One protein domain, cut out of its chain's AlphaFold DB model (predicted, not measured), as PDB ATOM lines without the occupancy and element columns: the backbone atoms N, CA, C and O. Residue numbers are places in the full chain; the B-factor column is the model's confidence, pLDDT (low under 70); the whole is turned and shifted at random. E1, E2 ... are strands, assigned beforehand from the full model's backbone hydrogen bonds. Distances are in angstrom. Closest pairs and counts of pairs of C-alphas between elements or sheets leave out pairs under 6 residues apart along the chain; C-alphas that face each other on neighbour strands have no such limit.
ATOM      1  N   SER A  25      34.944-106.588  65.467       92.19
ATOM      2  CA  SER A  25      35.232-107.678  66.394       92.19
ATOM      3  C   SER A  25      35.048-107.243  67.848       92.19
ATOM      4  O   SER A  25      35.071-106.060  68.194       92.19
ATOM      5  N   GLY A  26      34.832-108.220  68.720       92.38
ATOM      6  CA  GLY A  26      34.609-108.038  70.150       92.38
ATOM      7  C   GLY A  26      34.110-109.342  70.779       92.38
ATOM      8  O   GLY A  26      33.927-110.334  70.067       92.38
ATOM      9  N   PRO A  27      33.855-109.378  72.095       91.88
ATOM     10  CA  PRO A  27      33.243-110.548  72.719       91.88
ATOM     11  C   PRO A  27      31.806-110.741  72.209       91.88
ATOM     12  O   PRO A  27      31.157-109.777  71.809       91.88
ATOM     13  N   SER A  28      31.293-111.972  72.218       89.88
ATOM     14  CA  SER A  28      29.895-112.274  71.859       89.88
ATOM     15  C   SER A  28      28.912-112.037  73.016       89.88
ATOM     16  O   SER A  28      27.711-111.876  72.793       89.88
ATOM     17  N   SER A  29      29.406-111.961  74.255       87.88
ATOM     18  CA  SER A  29      28.620-111.662  75.455       87.88
ATOM     19  C   SER A  29      29.431-110.885  76.500       87.88
ATOM     20  O   SER A  29      30.661-110.860  76.463       87.88
ATOM     21  N   SER A  30      28.749-110.225  77.441       86.62
ATOM     22  CA  SER A  30      29.384-109.583  78.602       86.62
ATOM     23  C   SER A  30      28.523-109.736  79.856       86.62
ATOM     24  O   SER A  30      27.352-109.354  79.867       86.62
ATOM     25  N   SER A  31      29.116-110.272  80.924       77.00
ATOM     26  CA  SER A  31      28.470-110.447  82.233       77.00
ATOM     27  C   SER A  31      28.605-109.224  83.146       77.00
ATOM     28  O   SER A  31      27.824-109.038  84.073       77.00
ATOM     29  N   THR A  32      29.572-108.348  82.868       78.31
ATOM     30  CA  THR A  32      29.833-107.126  83.645       78.31
ATOM     31  C   THR A  32      29.232-105.877  83.003       78.31
ATOM     32  O   THR A  32      29.211-104.816  83.617       78.31
ATOM     33  N   GLY A  33      28.783-105.976  81.746       83.56
ATOM     34  CA  GLY A  33      28.385-104.827  80.934       83.56
ATOM     35  C   GLY A  33      29.564-104.001  80.413       83.56
ATOM     36  O   GLY A  33      29.335-103.016  79.712       83.56
ATOM     37  N   HIS A  34      30.803-104.400  80.716       88.25
ATOM     38  CA  HIS A  34      32.024-103.767  80.231       88.25
ATOM     39  C   HIS A  34      32.672-104.623  79.142       88.25
ATOM     40  O   HIS A  34      32.943-105.805  79.350       88.25
ATOM     41  N   TYR A  35      32.895-104.038  77.967       93.19
ATOM     42  CA  TYR A  35      33.551-104.699  76.835       93.19
ATOM     43  C   TYR A  35      34.063-103.674  75.828       93.19
ATOM     44  O   TYR A  35      33.671-102.507  75.844       93.19
ATOM     45  N   SER A  36      34.926-104.124  74.926       94.00
ATOM     46  CA  SER A  36      35.473-103.306  73.850       94.00
ATOM     47  C   SER A  36      35.031-103.859  72.506       94.00
ATOM     48  O   SER A  36      35.022-105.070  72.305       94.00
ATOM     49  N   ILE A  37      34.677-102.959  71.595       95.56
ATOM     50  CA  ILE A  37      34.484-103.258  70.177       95.56
ATOM     51  C   ILE A  37      35.684-102.705  69.422       95.56
ATOM     52  O   ILE A  37      36.049-101.548  69.633       95.56
ATOM     53  N   SER A  38      36.282-103.513  68.558       93.69
ATOM     54  CA  SER A  38      37.448-103.174  67.744       93.69
ATOM     55  C   SER A  38      37.168-103.355  66.259       93.69
ATOM     56  O   SER A  38      36.285-104.112  65.868       93.69
ATOM     57  N   TRP A  39      37.914-102.636  65.431       91.75
ATOM     58  CA  TRP A  39      37.900-102.758  63.977       91.75
ATOM     59  C   TRP A  39      39.301-102.473  63.434       91.75
ATOM     60  O   TRP A  39      40.090-101.754  64.056       91.75
ATOM     61  N   GLU A  40      39.622-103.040  62.274       85.44
ATOM     62  CA  GLU A  40      40.919-102.805  61.640       85.44
ATOM     63  C   GLU A  40      41.049-101.366  61.123       85.44
ATOM     64  O   GLU A  40      40.089-100.741  60.661       85.44
ATOM     65  N   ARG A  41      42.263-100.810  61.215       79.31
ATOM     66  CA  ARG A  41      42.545 -99.469  60.699       79.31
ATOM     67  C   ARG A  41      42.850 -99.540  59.213       79.31
ATOM     68  O   ARG A  41      43.905-100.025  58.824       79.31
ATOM     69  N   GLU A  42      41.962 -98.972  58.415       73.19
ATOM     70  CA  GLU A  42      42.232 -98.674  57.007       73.19
ATOM     71  C   GLU A  42      43.461 -97.761  56.834       73.19
ATOM     72  O   GLU A  42      43.681 -96.819  57.605       73.19
ATOM     73  N   VAL A  43      44.256 -98.029  55.796       63.28
ATOM     74  CA  VAL A  43      45.489 -97.289  55.489       63.28
ATOM     75  C   VAL A  43      45.135 -95.994  54.744       63.28
ATOM     76  O   VAL A  43      44.823 -96.018  53.556       63.28
ATOM     77  N   GLY A  44      45.177 -94.850  55.437       61.41
ATOM     78  CA  GLY A  44      44.860 -93.527  54.878       61.41
ATOM     79  C   GLY A  44      45.335 -92.356  55.755       61.41
ATOM     80  O   GLY A  44      45.640 -92.541  56.935       61.41
ATOM     81  N   GLY A  45      45.441 -91.157  55.163       65.00
ATOM     82  CA  GLY A  45      45.871 -89.914  55.831       65.00
ATOM     83  C   GLY A  45      44.820 -89.301  56.776       65.00
ATOM     84  O   GLY A  45      43.792 -89.912  57.062       65.00
ATOM     85  N   SER A  46      45.054 -88.072  57.256       66.25
ATOM     86  CA  SER A  46      44.187 -87.356  58.221       66.25
ATOM     87  C   SER A  46      42.745 -87.096  57.750       66.25
ATOM     88  O   SER A  46      41.897 -86.742  58.564       66.25
ATOM     89  N   GLU A  47      42.455 -87.310  56.466       73.69
ATOM     90  CA  GLU A  47      41.131 -87.179  55.838       73.69
ATOM     91  C   GLU A  47      40.170 -88.347  56.164       73.69
ATOM     92  O   GLU A  47      38.981 -88.295  55.831       73.69
ATOM     93  N   LEU A  48      40.665 -89.414  56.809       84.88
ATOM     94  CA  LEU A  48      39.882 -90.588  57.197       84.88
ATOM     95  C   LEU A  48      39.204 -90.403  58.574       84.88
ATOM     96  O   LEU A  48      39.753 -89.853  59.528       84.88
ATOM     97  N   SER A  49      37.983 -90.911  58.715       87.38
ATOM     98  CA  SER A  49      37.244 -90.980  59.982       87.38
ATOM     99  C   SER A  49      36.391 -92.244  60.029       87.38
ATOM    100  O   SER A  49      36.073 -92.813  58.986       87.38
ATOM    101  N   TYR A  50      35.964 -92.660  61.219       90.94
ATOM    102  CA  TYR A  50      35.056 -93.794  61.391       90.94
ATOM    103  C   TYR A  50      33.720 -93.326  61.965       90.94
ATOM    104  O   TYR A  50      33.688 -92.542  62.912       90.94
ATOM    105  N   ASP A  51      32.612 -93.809  61.404       93.06
ATOM    106  CA  ASP A  51      31.317 -93.788  62.087       93.06
ATOM    107  C   ASP A  51      31.103 -95.167  62.721       93.06
ATOM    108  O   ASP A  51      31.117 -96.172  62.011       93.06
ATOM    109  N   LEU A  52      30.870 -95.214  64.031       94.81
ATOM    110  CA  LEU A  52      30.399 -96.405  64.737       94.81
ATOM    111  C   LEU A  52      28.945 -96.182  65.123       94.81
ATOM    112  O   LEU A  52      28.615 -95.166  65.741       94.81
ATOM    113  N   ARG A  53      28.077 -97.135  64.788       95.50
ATOM    114  CA  ARG A  53      26.686 -97.139  65.233       95.50
ATOM    115  C   ARG A  53      26.382 -98.300  66.161       95.50
ATOM    116  O   ARG A  53      26.896 -99.399  65.980       95.50
ATOM    117  N   GLU A  54      25.511 -98.036  67.122       96.12
ATOM    118  CA  GLU A  54      25.011 -98.985  68.110       96.12
ATOM    119  C   GLU A  54      23.482 -98.969  68.124       96.12
ATOM    120  O   GLU A  54      22.871 -97.903  68.034       96.12
ATOM    121  N   ARG A  55      22.857-100.130  68.319       94.56
ATOM    122  CA  ARG A  55      21.460-100.210  68.765       94.56
ATOM    123  C   ARG A  55      21.312-101.224  69.893       94.56
ATOM    124  O   ARG A  55      22.028-102.221  69.934       94.56
ATOM    125  N   LYS A  56      20.342-100.983  70.776       93.06
ATOM    126  CA  LYS A  56      19.902-101.954  71.784       93.06
ATOM    127  C   LYS A  56      18.651-102.674  71.286       93.06
ATOM    128  O   LYS A  56      17.674-102.023  70.913       93.06
ATOM    129  N   ASN A  57      18.657-104.000  71.334       90.62
ATOM    130  CA  ASN A  57      17.608-104.878  70.828       90.62
ATOM    131  C   ASN A  57      17.228-104.470  69.388       90.62
ATOM    132  O   ASN A  57      18.101-104.325  68.536       90.62
ATOM    133  N   ASN A  58      15.943-104.223  69.128       89.88
ATOM    134  CA  ASN A  58      15.442-103.754  67.832       89.88
ATOM    135  C   ASN A  58      15.226-102.228  67.782       89.88
ATOM    136  O   ASN A  58      14.484-101.742  66.933       89.88
ATOM    137  N   GLY A  59      15.828-101.473  68.706       91.25
ATOM    138  CA  GLY A  59      15.722-100.016  68.747       91.25
ATOM    139  C   GLY A  59      16.462 -99.312  67.604       91.25
ATOM    140  O   GLY A  59      17.144 -99.933  66.783       91.25
ATOM    141  N   SER A  60      16.344 -97.985  67.572       93.88
ATOM    142  CA  SER A  60      17.017 -97.138  66.583       93.88
ATOM    143  C   SER A  60      18.539 -97.153  66.741       93.88
ATOM    144  O   SER A  60      19.067 -97.219  67.851       93.88
ATOM    145  N   TRP A  61      19.246 -97.039  65.616       95.56
ATOM    146  CA  TRP A  61      20.699 -96.894  65.596       95.56
ATOM    147  C   TRP A  61      21.126 -95.493  66.053       95.56
ATOM    148  O   TRP A  61      20.692 -94.493  65.484       95.56
ATOM    149  N   SER A  62      22.033 -95.428  67.022       94.38
ATOM    150  CA  SER A  62      22.749 -94.218  67.434       94.38
ATOM    151  C   SER A  62      24.157 -94.242  66.849       94.38
ATOM    152  O   SER A  62      24.830 -95.263  66.951       94.38
ATOM    153  N   THR A  63      24.602 -93.156  66.213       94.38
ATOM    154  CA  THR A  63      25.902 -93.091  65.518       94.38
ATOM    155  C   THR A  63      26.829 -92.084  66.184       94.38
ATOM    156  O   THR A  63      26.437 -90.949  66.441       94.38
ATOM    157  N   GLN A  64      28.075 -92.485  66.416       93.81
ATOM    158  CA  GLN A  64      29.154 -91.645  66.927       93.81
ATOM    159  C   GLN A  64      30.314 -91.630  65.933       93.81
ATOM    160  O   GLN A  64      30.557 -92.614  65.234       93.81
ATOM    161  N   ARG A  65      31.034 -90.508  65.876       91.75
ATOM    162  CA  ARG A  65      32.149 -90.300  64.948       91.75
ATOM    163  C   ARG A  65      33.482 -90.297  65.681       91.75
ATOM    164  O   ARG A  65      33.607 -89.684  66.738       91.75
ATOM    165  N   PHE A  66      34.477 -90.925  65.071       89.75
ATOM    166  CA  PHE A  66      35.833 -91.071  65.585       89.75
ATOM    167  C   PHE A  66      36.852 -90.644  64.521       89.75
ATOM    168  O   PHE A  66      36.605 -90.793  63.321       89.75
ATOM    169  N   SER A  67      37.995 -90.098  64.942       86.06
ATOM    170  CA  SER A  67      39.094 -89.763  64.024       86.06
ATOM    171  C   SER A  67      39.808 -91.026  63.527       86.06
ATOM    172  O   SER A  67      39.687 -92.090  64.135       86.06
ATOM    173  N   HIS A  68      40.608 -90.910  62.459       83.00
ATOM    174  CA  HIS A  68      41.419 -92.007  61.898       83.00
ATOM    175  C   HIS A  68      42.347 -92.719  62.903       83.00
ATOM    176  O   HIS A  68      42.881 -93.786  62.599       83.00
ATOM    177  N   SER A  69      42.606 -92.119  64.071       84.56
ATOM    178  CA  SER A  69      43.478 -92.685  65.110       84.56
ATOM    179  C   SER A  69      42.835 -93.816  65.925       84.56
ATOM    180  O   SER A  69      43.554 -94.582  66.566       84.56
ATOM    181  N   PHE A  70      41.507 -93.958  65.879       89.69
ATOM    182  CA  PHE A  70      40.774 -94.963  66.647       89.69
ATOM    183  C   PHE A  70      40.689 -96.302  65.907       89.69
ATOM    184  O   PHE A  70      40.422 -96.348  64.710       89.69
ATOM    185  N   SER A  71      40.871 -97.390  66.654       90.31
ATOM    186  CA  SER A  71      40.645 -98.782  66.216       90.31
ATOM    187  C   SER A  71      39.750 -99.564  67.177       90.31
ATOM    188  O   SER A  71      39.489-100.747  66.979       90.31
ATOM    189  N   SER A  72      39.293 -98.919  68.253       92.94
ATOM    190  CA  SER A  72      38.428 -99.538  69.245       92.94
ATOM    191  C   SER A  72      37.611 -98.514  70.029       92.94
ATOM    192  O   SER A  72      37.927 -97.319  70.077       92.94
ATOM    193  N   LYS A  73      36.554 -99.004  70.682       94.19
ATOM    194  CA  LYS A  73      35.739 -98.270  71.646       94.19
ATOM    195  C   LYS A  73      35.327 -99.181  72.801       94.19
ATOM    196  O   LYS A  73      34.740-100.238  72.582       94.19
ATOM    197  N   ASN A  74      35.575 -98.730  74.031       95.31
ATOM    198  CA  ASN A  74      35.076 -99.385  75.243       95.31
ATOM    199  C   ASN A  74      33.644 -98.924  75.544       95.31
ATOM    200  O   ASN A  74      33.338 -97.727  75.462       95.31
ATOM    201  N   PHE A  75      32.799 -99.870  75.937       93.81
ATOM    202  CA  PHE A  75      31.420 -99.675  76.358       93.81
ATOM    203  C   PHE A  75      31.236-100.103  77.813       93.81
ATOM    204  O   PHE A  75      31.840-101.072  78.266       93.81
ATOM    205  N   SER A  76      30.363 -99.378  78.514       92.69
ATOM    206  CA  SER A  76      29.883 -99.695  79.861       92.69
ATOM    207  C   SER A  76      28.360 -99.617  79.842       92.69
ATOM    208  O   SER A  76      27.803 -98.539  79.613       92.69
ATOM    209  N   LYS A  77      27.675-100.749  80.011       88.50
ATOM    210  CA  LYS A  77      26.212-100.856  79.933       88.50
ATOM    211  C   LYS A  77      25.612-101.103  81.310       88.50
ATOM    212  O   LYS A  77      25.940-102.079  81.964       88.50
ATOM    213  N   SER A  78      24.685-100.236  81.713       78.31
ATOM    214  CA  SER A  78      23.957-100.321  82.987       78.31
ATOM    215  C   SER A  78      22.659-101.136  82.915       78.31
ATOM    216  O   SER A  78      21.952-101.257  83.908       78.31
ATOM    217  N   SER A  79      22.310-101.686  81.748       79.75
ATOM    218  CA  SER A  79      21.122-102.528  81.579       79.75
ATOM    219  C   SER A  79      21.416-103.702  80.652       79.75
ATOM    220  O   SER A  79      22.091-103.538  79.638       79.75
ATOM    221  N   GLY A  80      20.883-104.881  80.984       81.19
ATOM    222  CA  GLY A  80      20.999-106.069  80.139       81.19
ATOM    223  C   GLY A  80      20.251-105.924  78.809       81.19
ATOM    224  O   GLY A  80      19.343-105.091  78.668       81.19
ATOM    225  N   GLY A  81      20.643-106.727  77.823       84.94
ATOM    226  CA  GLY A  81      20.030-106.767  76.497       84.94
ATOM    227  C   GLY A  81      21.029-107.053  75.381       84.94
ATOM    228  O   GLY A  81      22.227-107.203  75.611       84.94
ATOM    229  N   ARG A  82      20.514-107.111  74.154       91.44
ATOM    230  CA  ARG A  82      21.307-107.347  72.948       91.44
ATOM    231  C   ARG A  82      21.821-106.028  72.395       91.44
ATOM    232  O   ARG A  82      21.013-105.147  72.110       91.44
ATOM    233  N   TYR A  83      23.125-105.890  72.210       94.56
ATOM    234  CA  TYR A  83      23.732-104.702  71.617       94.56
ATOM    235  C   TYR A  83      24.383-105.068  70.286       94.56
ATOM    236  O   TYR A  83      25.294-105.891  70.240       94.56
ATOM    237  N   ASP A  84      23.891-104.472  69.203       96.06
ATOM    238  CA  ASP A  84      24.433-104.665  67.859       96.06
ATOM    239  C   ASP A  84      25.309-103.454  67.486       96.06
ATOM    240  O   ASP A  84      24.921-102.307  67.733       96.06
ATOM    241  N   TYR A  85      26.453-103.708  66.847       96.00
ATOM    242  CA  TYR A  85      27.454-102.715  66.450       96.00
ATOM    243  C   TYR A  85      27.814-102.830  64.979       96.00
ATOM    244  O   TYR A  85      28.005-103.931  64.471       96.00
ATOM    245  N   GLN A  86      27.968-101.689  64.311       95.38
ATOM    246  CA  GLN A  86      28.538-101.615  62.967       95.38
ATOM    247  C   GLN A  86      29.468-100.415  62.862       95.38
ATOM    248  O   GLN A  86      29.199 -99.363  63.445       95.38
ATOM    249  N   VAL A  87      30.530-100.555  62.075       93.81
ATOM    250  CA  VAL A  87      31.489 -99.482  61.804       93.81
ATOM    251  C   VAL A  87      31.606 -99.286  60.300       93.81
ATOM    252  O   VAL A  87      31.488-100.236  59.530       93.81
ATOM    253  N   ARG A  88      31.801 -98.043  59.867       90.88
ATOM    254  CA  ARG A  88      32.183 -97.715  58.490       90.88
ATOM    255  C   ARG A  88      33.269 -96.653  58.486       90.88
ATOM    256  O   ARG A  88      33.260 -95.751  59.326       90.88
ATOM    257  N   ALA A  89      34.157 -96.729  57.508       87.81
ATOM    258  CA  ALA A  89      35.072 -95.646  57.205       87.81
ATOM    259  C   ALA A  89      34.346 -94.542  56.418       87.81
ATOM    260  O   ALA A  89      33.392 -94.794  55.676       87.81
ATOM    261  N   CYS A  90      34.808 -93.309  56.565       86.88
ATOM    262  CA  CYS A  90      34.367 -92.172  55.778       86.88
ATOM    263  C   CYS A  90      35.549 -91.254  55.495       86.88
ATOM    264  O   CYS A  90      36.338 -90.969  56.397       86.88
ATOM    265  N   ILE A  91      35.623 -90.752  54.269       84.62
ATOM    266  CA  ILE A  91      36.671 -89.843  53.814       84.62
ATOM    267  C   ILE A  91      36.045 -88.466  53.603       84.62
ATOM    268  O   ILE A  91      34.951 -88.345  53.040       84.62
ATOM    269  N   GLN A  92      36.733 -87.431  54.071       81.94
ATOM    270  CA  GLN A  92      36.402 -86.045  53.780       81.94
ATOM    271  C   GLN A  92      37.660 -85.345  53.251       81.94
ATOM    272  O   GLN A  92      38.495 -84.948  54.060       81.94
ATOM    273  N   PRO A  93      37.814 -85.235  51.919       72.50
ATOM    274  CA  PRO A  93      38.985 -84.608  51.314       72.50
ATOM    275  C   PRO A  93      39.077 -83.119  51.656       72.50
ATOM    276  O   PRO A  93      38.044 -82.436  51.719       72.50
ATOM    277  N   ASP A  94      40.294 -82.606  51.829       65.44
ATOM    278  CA  ASP A  94      40.535 -81.203  52.168       65.44
ATOM    279  C   ASP A  94      39.858 -80.248  51.161       65.44
ATOM    280  O   ASP A  94      40.029 -80.339  49.944       65.44
ATOM    281  N   GLY A  95      39.044 -79.319  51.678       65.25
ATOM    282  CA  GLY A  95      38.295 -78.339  50.878       65.25
ATOM    283  C   GLY A  95      36.918 -78.794  50.370       65.25
ATOM    284  O   GLY A  95      36.205 -77.975  49.788       65.25
ATOM    285  N   ASN A  96      36.493 -80.042  50.619       71.06
ATOM    286  CA  ASN A  96      35.146 -80.528  50.290       71.06
ATOM    287  C   ASN A  96      34.260 -80.663  51.554       71.06
ATOM    288  O   ASN A  96      34.574 -81.446  52.456       71.06
ATOM    289  N   PRO A  97      33.118 -79.950  51.648       67.94
ATOM    290  CA  PRO A  97      32.208 -80.092  52.787       67.94
ATOM    291  C   PRO A  97      31.452 -81.432  52.795       67.94
ATOM    292  O   PRO A  97      30.906 -81.819  53.829       67.94
ATOM    293  N   ASN A  98      31.413 -82.154  51.669       76.94
ATOM    294  CA  ASN A  98      30.686 -83.411  51.548       76.94
ATOM    295  C   ASN A  98      31.566 -84.603  51.928       76.94
ATOM    296  O   ASN A  98      32.511 -84.967  51.232       76.94
ATOM    297  N   ARG A  99      31.194 -85.243  53.035       85.00
ATOM    298  CA  ARG A  99      31.809 -86.470  53.541       85.00
ATOM    299  C   ARG A  99      31.214 -87.691  52.846       85.00
ATOM    300  O   ARG A  99      30.006 -87.921  52.928       85.00
ATOM    301  N   THR A 100      32.057 -88.508  52.228       84.94
ATOM    302  CA  THR A 100      31.638 -89.764  51.594       84.94
ATOM    303  C   THR A 100      31.958 -90.931  52.519       84.94
ATOM    304  O   THR A 100      33.085 -91.085  52.982       84.94
ATOM    305  N   CYS A 101      30.953 -91.749  52.815       86.81
ATOM    306  CA  CYS A 101      31.083 -92.897  53.703       86.81
ATOM    307  C   CYS A 101      30.958 -94.205  52.932       86.81
ATOM    308  O   CYS A 101      30.088 -94.334  52.070       86.81
ATOM    309  N   PHE A 102      31.780 -95.183  53.302       87.50
ATOM    310  CA  PHE A 102      31.675 -96.544  52.792       87.50
ATOM    311  C   PHE A 102      30.434 -97.253  53.354       87.50
ATOM    312  O   PHE A 102      29.747 -96.753  54.256       87.50
ATOM    313  N   ALA A 103      30.129 -98.426  52.798       87.81
ATOM    314  CA  ALA A 103      29.092 -99.293  53.337       87.81
ATOM    315  C   ALA A 103      29.400 -99.660  54.800       87.81
ATOM    316  O   ALA A 103      30.554 -99.696  55.225       87.81
ATOM    317  N   TRP A 104      28.349 -99.918  55.576       91.75
ATOM    318  CA  TRP A 104      28.509-100.441  56.930       91.75
ATOM    319  C   TRP A 104      29.154-101.827  56.899       91.75
ATOM    320  O   TRP A 104      28.802-102.647  56.052       91.75
ATOM    321  N   GLY A 105      30.060-102.062  57.848       90.06
ATOM    322  CA  GLY A 105      30.659-103.358  58.147       90.06
ATOM    323  C   GLY A 105      29.655-104.437  58.559       90.06
ATOM    324  O   GLY A 105      28.433-104.221  58.600       90.06
ATOM    325  N   ASN A 106      30.182-105.604  58.933       92.12
ATOM    326  CA  ASN A 106      29.387-106.651  59.574       92.12
ATOM    327  C   ASN A 106      28.740-106.124  60.867       92.12
ATOM    328  O   ASN A 106      29.264-105.245  61.551       92.12
ATOM    329  N   THR A 107      27.574-106.675  61.202       94.06
ATOM    330  CA  THR A 107      26.951-106.431  62.505       94.06
ATOM    331  C   THR A 107      27.586-107.354  63.534       94.06
ATOM    332  O   THR A 107      27.338-108.558  63.493       94.06
ATOM    333  N   HIS A 108      28.363-106.802  64.466       95.50
ATOM    334  CA  HIS A 108      28.853-107.546  65.627       95.50
ATOM    335  C   HIS A 108      27.861-107.429  66.781       95.50
ATOM    336  O   HIS A 108      27.388-106.334  67.085       95.50
ATOM    337  N   ARG A 109      27.537-108.548  67.427       94.88
ATOM    338  CA  ARG A 109      26.545-108.606  68.503       94.88
ATOM    339  C   ARG A 109      27.205-108.947  69.828       94.88
ATOM    340  O   ARG A 109      27.952-109.916  69.905       94.88
ATOM    341  N   VAL A 110      26.840-108.196  70.862       93.88
ATOM    342  CA  VAL A 110      27.188-108.483  72.255       93.88
ATOM    343  C   VAL A 110      25.904-108.639  73.065       93.88
ATOM    344  O   VAL A 110      25.132-107.688  73.205       93.88
ATOM    345  N   ASP A 111      25.663-109.831  73.605       89.62
ATOM    346  CA  ASP A 111      24.563-110.064  74.543       89.62
ATOM    347  C   ASP A 111      25.035-109.757  75.981       89.62
ATOM    348  O   ASP A 111      25.908-110.429  76.535       89.62
ATOM    349  N   VAL A 112      24.477-108.706  76.593       86.81
ATOM    350  CA  VAL A 112      24.829-108.268  77.954       86.81
ATOM    351  C   VAL A 112      23.863-108.877  78.968       86.81
ATOM    352  O   VAL A 112      22.668-108.569  78.947       86.81
ATOM    353  N   GLN A 113      24.389-109.685  79.891       81.81
ATOM    354  CA  GLN A 113      23.641-110.305  80.989       81.81
ATOM    355  C   GLN A 113      24.229-109.886  82.344       81.81
ATOM    356  O   GLN A 113      25.135-110.531  82.870       81.81
TER     357      GLN A 113
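What this domain is: This is residues 25 to 113 of the 845 residues of the protein "SGNH_hydro domain-containing protein" of Oceanospirillaceae bacterium (UniProt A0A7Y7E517). A strongly twisted sheet of four strands, E3-E2-E5-E6, is faced by a smaller sheet, E1-E4, as an uneven sandwich, two sheets face to face. The 89 printed residues hold six named strands, E1 to E6 along the chain, and no named helix; both sheets are antiparallel, and the class is all strand, with 42 residues in named elements, under half. The whole is only just compact, close to loose, with a radius of gyration of the C-alphas of 14.1 A and spans of 46 by 23 by 20 A.

Where its parts are: E5, residues 81 to 91, measures 32.8 A between end C-alphas, and E2, residues 48 to 56, 27.2 A. E3 is residues 62 to 67. E6, residues 108 to 112, ends at C-alpha 112 (24.829, -108.268, 77.954). E1, residues 34 to 39, begins at C-alpha 34 (32.024, -103.767, 80.231); E4 is residues 72 to 76.

How they stand to each other: Within hydrogen-bond range are N 51 and O 88 of E2 and E5, 2.9 A; N 64 and O 52 of the hairpin E2 and E3, 2.8 A; N 83 and O 110 of the hairpin E5 and E6, 2.9 A; N 73 and O 37 of E4 and E1, 2.8 A. The closest C-alphas of E1 and E5 are Trp 39 and Val 87, 7.5 A.

The domain as a whole: The farthest C-alphas, Gly 95 and Gln 113, are 46.3 A apart. The printed part has no cut; the link E5 to E6 is long, 16 residues. The pLDDT is under 70 at residues 43 to 46, 94 to 95 and 97.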